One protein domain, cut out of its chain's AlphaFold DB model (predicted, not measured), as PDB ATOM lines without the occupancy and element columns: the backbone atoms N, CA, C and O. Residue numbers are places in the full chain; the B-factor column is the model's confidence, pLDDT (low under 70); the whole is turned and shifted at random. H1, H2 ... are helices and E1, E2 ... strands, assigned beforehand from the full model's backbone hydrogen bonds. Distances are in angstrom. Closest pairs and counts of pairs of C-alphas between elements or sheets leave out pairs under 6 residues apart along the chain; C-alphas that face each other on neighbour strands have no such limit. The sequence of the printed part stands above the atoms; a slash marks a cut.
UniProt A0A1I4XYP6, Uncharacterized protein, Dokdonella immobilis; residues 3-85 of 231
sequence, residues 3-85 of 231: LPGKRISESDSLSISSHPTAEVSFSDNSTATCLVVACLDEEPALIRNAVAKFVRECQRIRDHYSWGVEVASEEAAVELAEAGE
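What this domain is: This is residues 3 to 85 of the 231 residues of an uncharacterized protein of Dokdonella immobilis (UniProt A0A1I4XYP6). A long helix, H2, runs through the middle of a flat arrangement, with the strand hairpin E1 E2 on one side and H3 folded back on the other; short H1 sits crosswise near H2's later part. The printed part has 83 residues, ordered H1, E1, E2, H2, H3, mostly helix. It is loose, with a radius of gyration of the C-alphas of 14.8 A, spanning 40 by 35 by 18 A.

How they stand to each other: H1, residues 10 to 16, and H2, residues 44 to 67, only just touch, with 3 pairs of C-alphas within 8 A, the closest those of Ser 13 and Ile 61, 6.6 A; they are about perpendicular, 84 degrees. E1, residues 21 to 25, and E2, residues 31 to 35, form an antiparallel hairpin; N 22 and O 34, 2.9 A, are within hydrogen-bond range. H2 and H3, residues 69 to 83, touch as a helical hairpin, a shallow tilt of 26 degrees, opposite ways, closest at C-alphas 64 and 72, 4.9 A. Every O i to N i+4 pair is within hydrogen-bond range in H2 and H3, 2 of 3 in H1.

Where its parts are: H1, 10.4 A long, begins at C-alpha 10 (328.186, 249.086, 148.690). E1 measures 13.1 A, E2 13.2 A, H2 34.3 A; H3, 20.3 A, ends at C-alpha 83 (311.809, 231.959, 158.816).

The domain as a whole: The printed part has no cut and no long link. The farthest C-alphas, Asp 28 and Glu 85, are 44.7 A apart. Residues 3 to 7 and 69 to 85 have pLDDT under 70.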
ATOM      1  N   LEU A   3     324.317 243.593 137.665       47.03
ATOM      2  CA  LEU A   3     323.053 243.194 137.047       47.03
ATOM      3  C   LEU A   3     322.965 243.837 135.652       47.03
ATOM      4  O   LEU A   3     323.602 244.876 135.427       47.03
ATOM      5  N   PRO A   4     322.182 243.283 134.709       43.12
ATOM      6  CA  PRO A   4     321.918 243.952 133.440       43.12
ATOM      7  C   PRO A   4     321.257 245.315 133.710       43.12
ATOM      8  O   PRO A   4     320.138 245.377 134.204       43.12
ATOM      9  N   GLY A   5     321.963 246.414 133.426       54.09
ATOM     10  CA  GLY A   5     321.416 247.779 133.478       54.09
ATOM     11  C   GLY A   5     321.692 248.614 134.739       54.09
ATOM     12  O   GLY A   5     321.529 249.831 134.667       54.09
ATOM     13  N   LYS A   6     322.174 248.048 135.860       60.66
ATOM     14  CA  LYS A   6     322.637 248.835 137.029       60.66
ATOM     15  C   LYS A   6     323.656 248.057 137.872       60.66
ATOM     16  O   LYS A   6     323.455 246.889 138.198       60.66
ATOM     17  N   ARG A   7     324.769 248.699 138.244       68.25
ATOM     18  CA  ARG A   7     325.757 248.133 139.182       68.25
ATOM     19  C   ARG A   7     325.333 248.501 140.601       68.25
ATOM     20  O   ARG A   7     325.366 249.678 140.934       68.25
ATOM     21  N   ILE A   8     324.961 247.510 141.411       73.06
ATOM     22  CA  ILE A   8     324.703 247.716 142.843       73.06
ATOM     23  C   ILE A   8     326.054 247.920 143.534       73.06
ATOM     24  O   ILE A   8     326.954 247.068 143.429       73.06
ATOM     25  N   SER A   9     326.193 249.073 144.179       78.75
ATOM     26  CA  SER A   9     327.348 249.470 144.979       78.75
ATOM     27  C   SER A   9     327.160 249.123 146.461       78.75
ATOM     28  O   SER A   9     326.080 248.740 146.913       78.75
ATOM     29  N   GLU A  10     328.232 249.253 147.235       71.25
ATOM     30  CA  GLU A  10     328.186 249.086 148.690       71.25
ATOM     31  C   GLU A  10     327.329 250.173 149.357       71.25
ATOM     32  O   GLU A  10     326.523 249.863 150.227       71.25
ATOM     33  N   SER A  11     327.387 251.416 148.865       75.00
ATOM     34  CA  SER A  11     326.520 252.508 149.326       75.00
ATOM     35  C   SER A  11     325.032 252.246 149.074       75.00
ATOM     36  O   SER A  11     324.208 252.551 149.933       75.00
ATOM     37  N   ASP A  12     324.685 251.634 147.935       74.88
ATOM     38  CA  ASP A  12     323.303 251.219 147.653       74.88
ATOM     39  C   ASP A  12     322.835 250.183 148.684       74.88
ATOM     40  O   ASP A  12     321.740 250.280 149.236       74.88
ATOM     41  N   SER A  13     323.712 249.225 149.000       75.38
ATOM     42  CA  SER A  13     323.428 248.159 149.962       75.38
ATOM     43  C   SER A  13     323.250 248.713 151.378       75.38
ATOM     44  O   SER A  13     322.283 248.365 152.046       75.38
ATOM     45  N   LEU A  14     324.114 249.633 151.818       78.38
ATOM     46  CA  LEU A  14     324.021 250.283 153.132       78.38
ATOM     47  C   LEU A  14     322.736 251.104 153.304       78.38
ATOM     48  O   LEU A  14     322.202 251.164 154.405       78.38
ATOM     49  N   SER A  15     322.223 251.716 152.233       76.56
ATOM     50  CA  SER A  15     321.033 252.573 152.319       76.56
ATOM     51  C   SER A  15     319.721 251.821 152.588       76.56
ATOM     52  O   SER A  15     318.749 252.436 153.021       76.56
ATOM     53  N   ILE A  16     319.683 250.507 152.333       75.50
ATOM     54  CA  ILE A  16     318.456 249.685 152.377       75.50
ATOM     55  C   ILE A  16     318.621 248.445 153.268       75.50
ATOM     56  O   ILE A  16     317.629 247.830 153.667       75.50
ATOM     57  N   SER A  17     319.858 248.053 153.572       77.69
ATOM     58  CA  SER A  17     320.156 246.916 154.435       77.69
ATOM     59  C   SER A  17     319.644 247.139 155.857       77.69
ATOM     60  O   SER A  17     319.769 248.217 156.431       77.69
ATOM     61  N   SER A  18     319.098 246.076 156.432       77.06
ATOM     62  CA  SER A  18     318.719 245.961 157.839       77.06
ATOM     63  C   SER A  18     319.800 245.268 158.681       77.06
ATOM     64  O   SER A  18     319.629 245.094 159.889       77.06
ATOM     65  N   HIS A  19     320.908 244.844 158.058       79.44
ATOM     66  CA  HIS A  19     322.020 244.206 158.763       79.44
ATOM     67  C   HIS A  19     322.809 245.197 159.625       79.44
ATOM     68  O   HIS A  19     322.909 246.374 159.271       79.44
ATOM     69  N   PRO A  20     323.423 244.722 160.724       83.44
ATOM     70  CA  PRO A  20     324.281 245.552 161.555       83.44
ATOM     71  C   PRO A  20     325.453 246.124 160.757       83.44
ATOM     72  O   PRO A  20     326.028 245.452 159.896       83.44
ATOM     73  N   THR A  21     325.840 247.350 161.086       88.12
ATOM     74  CA  THR A  21     327.012 248.017 160.522       88.12
ATOM     75  C   THR A  21     328.063 248.279 161.594       88.12
ATOM     76  O   THR A  21     327.749 248.417 162.776       88.12
ATOM     77  N   ALA A  22     329.322 248.349 161.174       87.25
ATOM     78  CA  ALA A  22     330.442 248.749 162.015       87.25
ATOM     79  C   ALA A  22     331.369 249.692 161.242       87.25
ATOM     80  O   ALA A  22     331.541 249.546 160.030       87.25
ATOM     81  N   GLU A  23     331.978 250.650 161.939       90.44
ATOM     82  CA  GLU A  23     333.079 251.427 161.374       90.44
ATOM     83  C   GLU A  23     334.367 250.607 161.428       90.44
ATOM     84  O   GLU A  23     334.785 250.141 162.489       90.44
ATOM     85  N   VAL A  24     334.998 250.434 160.270       88.56
ATOM     86  CA  VAL A  24     336.232 249.670 160.112       88.56
ATOM     87  C   VAL A  24     337.337 250.613 159.669       88.56
ATOM     88  O   VAL A  24     337.188 251.351 158.695       88.56
ATOM     89  N   SER A  25     338.452 250.583 160.397       91.50
ATOM     90  CA  SER A  25     339.693 251.245 159.995       91.50
ATOM     91  C   SER A  25     340.552 250.264 159.204       91.50
ATOM     92  O   SER A  25     340.861 249.177 159.693       91.50
ATOM     93  N   PHE A  26     340.940 250.644 157.991       88.56
ATOM     94  CA  PHE A  26     341.795 249.835 157.129       88.56
ATOM     95  C   PHE A  26     343.274 250.165 157.347       88.56
ATOM     96  O   PHE A  26     343.641 251.183 157.935       88.56
ATOM     97  N   SER A  27     344.155 249.297 156.849       89.00
ATOM     98  CA  SER A  27     345.613 249.444 156.982       89.00
ATOM     99  C   SER A  27     346.189 250.687 156.294       89.00
ATOM    100  O   SER A  27     347.340 251.038 156.533       89.00
ATOM    101  N   ASP A  28     345.416 251.335 155.425       90.06
ATOM    102  CA  ASP A  28     345.760 252.591 154.756       90.06
ATOM    103  C   ASP A  28     345.272 253.839 155.522       90.06
ATOM    104  O   ASP A  28     345.334 254.948 154.993       90.06
ATOM    105  N   ASN A  29     344.812 253.667 156.769       87.38
ATOM    106  CA  ASN A  29     344.180 254.684 157.617       87.38
ATOM    107  C   ASN A  29     342.858 255.249 157.070       87.38
ATOM    108  O   ASN A  29     342.349 256.235 157.609       87.38
ATOM    109  N   SER A  30     342.278 254.648 156.029       89.50
ATOM    110  CA  SER A  30     340.909 254.960 155.634       89.50
ATOM    111  C   SER A  30     339.914 254.341 156.616       89.50
ATOM    112  O   SER A  30     340.189 253.333 157.274       89.50
ATOM    113  N   THR A  31     338.746 254.965 156.730       88.31
ATOM    114  CA  THR A  31     337.622 254.454 157.517       88.31
ATOM    115  C   THR A  31     336.421 254.270 156.604       88.31
ATOM    116  O   THR A  31     336.156 255.113 155.743       88.31
ATOM    117  N   ALA A  32     335.701 253.160 156.764       85.69
ATOM    118  CA  ALA A  32     334.425 252.952 156.090       85.69
ATOM    119  C   ALA A  32     333.422 252.253 157.007       85.69
ATOM    120  O   ALA A  32     333.785 251.468 157.883       85.69
ATOM    121  N   THR A  33     332.143 252.534 156.780       87.56
ATOM    122  CA  THR A  33     331.044 251.785 157.383       87.56
ATOM    123  C   THR A  33     330.821 250.511 156.578       87.56
ATOM    124  O   THR A  33     330.470 250.580 155.403       87.56
ATOM    125  N   CYS A  34     330.988 249.355 157.211       84.69
ATOM    126  CA  CYS A  34     330.821 248.051 156.578       84.69
ATOM    127  C   CYS A  34     329.668 247.277 157.221       84.69
ATOM    128  O   CYS A  34     329.365 247.459 158.402       84.69
ATOM    129  N   LEU A  35     329.040 246.384 156.453       85.06
ATOM    130  CA  LEU A  35     328.062 245.429 156.980       85.06
ATOM    131  C   LEU A  35     328.782 244.312 157.740       85.06
ATOM    132  O   LEU A  35     329.734 243.715 157.234       85.06
ATOM    133  N   VAL A  36     328.310 244.013 158.944       87.50
ATOM    134  CA  VAL A  36     328.841 242.922 159.764       87.50
ATOM    135  C   VAL A  36     328.233 241.608 159.281       87.50
ATOM    136  O   VAL A  36     327.024 241.415 159.356       87.50
ATOM    137  N   VAL A  37     329.078 240.698 158.787       85.50
ATOM    138  CA  VAL A  37     328.634 239.417 158.209       85.50
ATOM    139  C   VAL A  37     328.584 238.297 159.251       85.50
ATOM    140  O   VAL A  37     327.591 237.580 159.324       85.50
ATOM    141  N   ALA A  38     329.650 238.120 160.037       87.31
ATOM    142  CA  ALA A  38     329.752 237.093 161.077       87.31
ATOM    143  C   ALA A  38     330.883 237.422 162.067       87.31
ATOM    144  O   ALA A  38     331.854 238.086 161.696       87.31
ATOM    145  N   CYS A  39     330.786 236.913 163.298       87.19
ATOM    146  CA  CYS A  39     331.888 236.901 164.257       87.19
ATOM    147  C   CYS A  39     332.679 235.596 164.099       87.19
ATOM    148  O   CYS A  39     332.123 234.513 164.250       87.19
ATOM    149  N   LEU A  40     333.970 235.679 163.765       87.69
ATOM    150  CA  LEU A  40     334.780 234.488 163.459       87.69
ATOM    151  C   LEU A  40     335.173 233.667 164.695       87.69
ATOM    152  O   LEU A  40     335.616 232.533 164.540       87.69
ATOM    153  N   ASP A  41     334.987 234.227 165.890       91.69
ATOM    154  CA  ASP A  41     335.261 233.561 167.167       91.69
ATOM    155  C   ASP A  41     334.053 232.753 167.689       91.69
ATOM    156  O   ASP A  41     334.122 232.150 168.759       91.69
ATOM    157  N   GLU A  42     332.932 232.740 166.958       87.44
ATOM    158  CA  GLU A  42     331.744 231.954 167.305       87.44
ATOM    159  C   GLU A  42     331.831 230.494 166.835       87.44
ATOM    160  O   GLU A  42     332.639 230.109 165.988       87.44
ATOM    161  N   GLU A  43     330.930 229.659 167.358       86.81
ATOM    162  CA  GLU A  43     330.779 228.276 166.910       86.81
ATOM    163  C   GLU A  43     330.509 228.196 165.393       86.81
ATOM    164  O   GLU A  43     329.697 228.967 164.865       86.81
ATOM    165  N   PRO A  44     331.077 227.211 164.666       81.31
ATOM    166  CA  PRO A  44     330.940 227.120 163.210       81.31
ATOM    167  C   PRO A  44     329.493 227.106 162.698       81.31
ATOM    168  O   PRO A  44     329.227 227.543 161.579       81.31
ATOM    169  N   ALA A  45     328.546 226.587 163.486       72.31
ATOM    170  CA  ALA A  45     327.126 226.608 163.139       72.31
ATOM    171  C   ALA A  45     326.544 228.031 163.131       72.31
ATOM    172  O   ALA A  45     325.797 228.378 162.218       72.31
ATOM    173  N   LEU A  46     326.935 228.867 164.095       72.12
ATOM    174  CA  LEU A  46     326.493 230.256 164.195       72.12
ATOM    175  C   LEU A  46     327.094 231.104 163.072       72.12
ATOM    176  O   LEU A  46     326.362 231.848 162.419       72.12
ATOM    177  N   ILE A  47     328.371 230.885 162.739       74.94
ATOM    178  CA  ILE A  47     329.028 231.526 161.590       74.94
ATOM    179  C   ILE A  47     328.284 231.205 160.288       74.94
ATOM    180  O   ILE A  47     327.981 232.108 159.508       74.94
ATOM    181  N   ARG A  48     327.940 229.929 160.049       77.81
ATOM    182  CA  ARG A  48     327.167 229.531 158.856       77.81
ATOM    183  C   ARG A  48     325.808 230.223 158.799       77.81
ATOM    184  O   ARG A  48     325.425 230.706 157.735       77.81
ATOM    185  N   ASN A  49     325.108 230.306 159.927       75.62
ATOM    186  CA  ASN A  49     323.802 230.960 160.003       75.62
ATOM    187  C   ASN A  49     323.901 232.470 159.741       75.62
ATOM    188  O   ASN A  49     323.081 233.017 159.001       75.62
ATOM    189  N   ALA A  50     324.921 233.131 160.290       75.62
ATOM    190  CA  ALA A  50     325.178 234.552 160.082       75.62
ATOM    191  C   ALA A  50     325.507 234.861 158.609       75.62
ATOM    192  O   ALA A  50     324.889 235.740 158.001       75.62
ATOM    193  N   VAL A  51     326.369 234.051 157.984       82.94
ATOM    194  CA  VAL A  51     326.679 234.150 156.548       82.94
ATOM    195  C   VAL A  51     325.432 233.914 155.694       82.94
ATOM    196  O   VAL A  51     325.170 234.685 154.771       82.94
ATOM    197  N   ALA A  52     324.623 232.898 156.004       76.44
ATOM    198  CA  ALA A  52     323.382 232.632 155.278       76.44
ATOM    199  C   ALA A  52     322.402 233.815 155.377       76.44
ATOM    200  O   ALA A  52     321.806 234.213 154.376       76.44
ATOM    201  N   LYS A  53     322.288 234.435 156.559       79.50
ATOM    202  CA  LYS A  53     321.474 235.640 156.772       79.50
ATOM    203  C   LYS A  53     321.974 236.825 155.942       79.50
ATOM    204  O   LYS A  53     321.163 237.598 155.437       79.50
ATOM    205  N   PHE A  54     323.285 236.983 155.793       83.25
ATOM    206  CA  PHE A  54     323.865 238.024 154.943       83.25
ATOM    207  C   PHE A  54     323.598 237.775 153.452       83.25
ATOM    208  O   PHE A  54     323.194 238.688 152.736       83.25
ATOM    209  N   VAL A  55     323.741 236.530 152.985       83.56
ATOM    210  CA  VAL A  55     323.453 236.158 151.587       83.56
ATOM    211  C   VAL A  55     321.987 236.413 151.225       83.56
ATOM    212  O   VAL A  55     321.723 236.954 150.147       83.56
ATOM    213  N   ARG A  56     321.052 236.076 152.125       79.31
ATOM    214  CA  ARG A  56     319.622 236.388 151.965       79.31
ATOM    215  C   ARG A  56     319.376 237.887 151.842       79.31
ATOM    216  O   ARG A  56     318.727 238.328 150.901       79.31
ATOM    217  N   GLU A  57     320.009 238.694 152.691       79.31
ATOM    218  CA  GLU A  57     319.891 240.152 152.583       79.31
ATOM    219  C   GLU A  57     320.425 240.684 151.242       79.31
ATOM    220  O   GLU A  57     319.804 241.535 150.605       79.31
ATOM    221  N   CYS A  58     321.548 240.149 150.752       81.62
ATOM    222  CA  CYS A  58     322.050 240.497 149.423       81.62
ATOM    223  C   CYS A  58     321.090 240.085 148.294       81.62
ATOM    224  O   CYS A  58     321.108 240.701 147.228       81.62
ATOM    225  N   GLN A  59     320.303 239.020 148.471       77.62
ATOM    226  CA  GLN A  59     319.241 238.643 147.537       77.62
ATOM    227  C   GLN A  59     318.097 239.665 147.593       77.62
ATOM    228  O   GLN A  59     317.844 240.305 146.579       77.62
ATOM    229  N   ARG A  60     317.564 239.979 148.780       80.25
ATOM    230  CA  ARG A  60     316.516 241.001 148.969       80.25
ATOM    231  C   ARG A  60     316.874 242.358 148.351       80.25
ATOM    232  O   ARG A  60     316.055 242.994 147.688       80.25
ATOM    233  N   ILE A  61     318.115 242.816 148.540       79.50
ATOM    234  CA  ILE A  61     318.607 244.075 147.952       79.50
ATOM    235  C   ILE A  61     318.652 243.986 146.418       79.50
ATOM    236  O   ILE A  61     318.353 244.967 145.735       79.50
ATOM    237  N   ARG A  62     319.002 242.826 145.850       76.31
ATOM    238  CA  ARG A  62     318.958 242.625 144.395       76.31
ATOM    239  C   ARG A  62     317.538 242.701 143.873       76.31
ATOM    240  O   ARG A  62     317.310 243.448 142.926       76.31
ATOM    241  N   ASP A  63     316.608 242.003 144.507       72.00
ATOM    242  CA  ASP A  63     315.218 241.973 144.059       72.00
ATOM    243  C   ASP A  63     314.588 243.370 144.135       72.00
ATOM    244  O   ASP A  63     313.924 243.797 143.189       72.00
ATOM    245  N   HIS A  64     314.946 244.162 145.152       77.12
ATOM    246  CA  HIS A  64     314.555 245.570 145.256       77.12
ATOM    247  C   HIS A  64     314.974 246.399 144.033       77.12
ATOM    248  O   HIS A  64     314.170 247.156 143.485       77.12
ATOM    249  N   TYR A  65     316.225 246.272 143.585       73.75
ATOM    250  CA  TYR A  65     316.726 247.040 142.440       73.75
ATOM    251  C   TYR A  65     316.366 246.432 141.078       73.75
ATOM    252  O   TYR A  65     316.368 247.162 140.086       73.75
ATOM    253  N   SER A  66     316.081 245.130 141.010       71.69
ATOM    254  CA  SER A  66     315.711 244.426 139.777       71.69
ATOM    255  C   SER A  66     314.224 244.523 139.457       71.69
ATOM    256  O   SER A  66     313.870 244.685 138.290       71.69
ATOM    257  N   TRP A  67     313.365 244.438 140.472       73.81
ATOM    258  CA  TRP A  67     311.923 244.239 140.303       73.81
ATOM    259  C   TRP A  67     311.070 245.276 141.043       73.81
ATOM    260  O   TRP A  67     309.862 245.336 140.833       73.81
ATOM    261  N   GLY A  68     311.698 246.150 141.835       70.50
ATOM    262  CA  GLY A  68     311.034 247.228 142.560       70.50
ATOM    263  C   GLY A  68     310.651 246.860 143.996       70.50
ATOM    264  O   GLY A  68     310.744 245.712 144.429       70.50
ATOM    265  N   VAL A  69     310.234 247.878 144.754       68.31
ATOM    266  CA  VAL A  69     310.010 247.798 146.210       68.31
ATOM    267  C   VAL A  69     308.892 246.823 146.587       68.31
ATOM    268  O   VAL A  69     309.000 246.154 147.608       68.31
ATOM    269  N   GLU A  70     307.842 246.732 145.768       63.56
ATOM    270  CA  GLU A  70     306.671 245.888 146.040       63.56
ATOM    271  C   GLU A  70     307.023 244.397 145.965       63.56
ATOM    272  O   GLU A  70     306.796 243.678 146.933       63.56
ATOM    273  N   VAL A  71     307.695 243.957 144.893       62.38
ATOM    274  CA  VAL A  71     308.133 242.557 144.723       62.38
ATOM    275  C   VAL A  71     309.128 242.155 145.816       62.38
ATOM    276  O   VAL A  71     308.989 241.101 146.424       62.38
ATOM    277  N   ALA A  72     310.080 243.033 146.143       59.75
ATOM    278  CA  ALA A  72     311.047 242.772 147.208       59.75
ATOM    279  C   ALA A  72     310.413 242.723 148.608       59.75
ATOM    280  O   ALA A  72     310.911 242.023 149.487       59.75
ATOM    281  N   SER A  73     309.334 243.479 148.836       63.00
ATOM    282  CA  SER A  73     308.592 243.449 150.098       63.00
ATOM    283  C   SER A  73     307.703 242.212 150.210       63.00
ATOM    284  O   SER A  73     307.540 241.699 151.314       63.00
ATOM    285  N   GLU A  74     307.125 241.742 149.103       64.00
ATOM    286  CA  GLU A  74     306.350 240.498 149.054       64.00
ATOM    287  C   GLU A  74     307.251 239.278 149.274       64.00
ATOM    288  O   GLU A  74     306.939 238.445 150.123       64.00
ATOM    289  N   GLU A  75     308.404 239.205 148.604       64.25
ATOM    290  CA  GLU A  75     309.373 238.119 148.804       64.25
ATOM    291  C   GLU A  75     309.961 238.127 150.219       64.25
ATOM    292  O   GLU A  75     310.014 237.081 150.859       64.25
ATOM    293  N   ALA A  76     310.303 239.300 150.766       62.53
ATOM    294  CA  ALA A  76     310.760 239.404 152.152       62.53
ATOM    295  C   ALA A  76     309.674 238.999 153.167       62.53
ATOM    296  O   ALA A  76     309.998 238.469 154.226       62.53
ATOM    297  N   ALA A  77     308.390 239.232 152.868       63.66
ATOM    298  CA  ALA A  77     307.283 238.801 153.721       63.66
ATOM    299  C   ALA A  77     307.054 237.283 153.658       63.66
ATOM    300  O   ALA A  77     306.765 236.676 154.688       63.66
ATOM    301  N   VAL A  78     307.212 236.671 152.478       61.38
ATOM    302  CA  VAL A  78     307.198 235.208 152.307       61.38
ATOM    303  C   VAL A  78     308.371 234.580 153.058       61.38
ATOM    304  O   VAL A  78     308.167 233.672 153.852       61.38
ATOM    305  N   GLU A  79     309.573 235.123 152.902       59.91
ATOM    306  CA  GLU A  79     310.780 234.619 153.563       59.91
ATOM    307  C   GLU A  79     310.725 234.796 155.090       59.91
ATOM    308  O   GLU A  79     311.156 233.920 155.834       59.91
ATOM    309  N   LEU A  80     310.147 235.894 155.594       60.06
ATOM    310  CA  LEU A  80     309.913 236.085 157.031       60.06
ATOM    311  C   LEU A  80     308.849 235.115 157.572       60.06
ATOM    312  O   LEU A  80     308.961 234.675 158.713       60.06
ATOM    313  N   ALA A  81     307.831 234.778 156.774       55.72
ATOM    314  CA  ALA A  81     306.850 233.757 157.133       55.72
ATOM    315  C   ALA A  81     307.477 232.352 157.155       55.72
ATOM    316  O   ALA A  81     307.165 231.567 158.042       55.72
ATOM    317  N   GLU A  82     308.409 232.068 156.243       52.19
ATOM    318  CA  GLU A  82     309.178 230.818 156.206       52.19
ATOM    319  C   GLU A  82     310.259 230.743 157.302       52.19
ATOM    320  O   GLU A  82     310.595 229.656 157.757       52.19
ATOM    321  N   ALA A  83     310.791 231.883 157.761       53.09
ATOM    322  CA  ALA A  83     311.809 231.959 158.816       53.09
ATOM    323  C   ALA A  83     311.238 232.130 160.239       53.09
ATOM    324  O   ALA A  83     311.955 231.909 161.215       53.09
ATOM    325  N   GLY A  84     309.986 232.586 160.363       42.12
ATOM    326  CA  GLY A  84     309.279 232.798 161.633       42.12
ATOM    327  C   GLY A  84     308.647 231.531 162.214       42.12
ATOM    328  O   GLY A  84     308.250 231.524 163.379       42.12
ATOM    329  N   GLU A  85     308.589 230.459 161.428       43.78
ATOM    330  CA  GLU A  85     308.436 229.101 161.931       43.78
ATOM    331  C   GLU A  85     309.845 228.592 162.242       43.78
ATOM    332  O   GLU A  85     310.645 228.363 161.339       43.78
TER     333      GLU A  85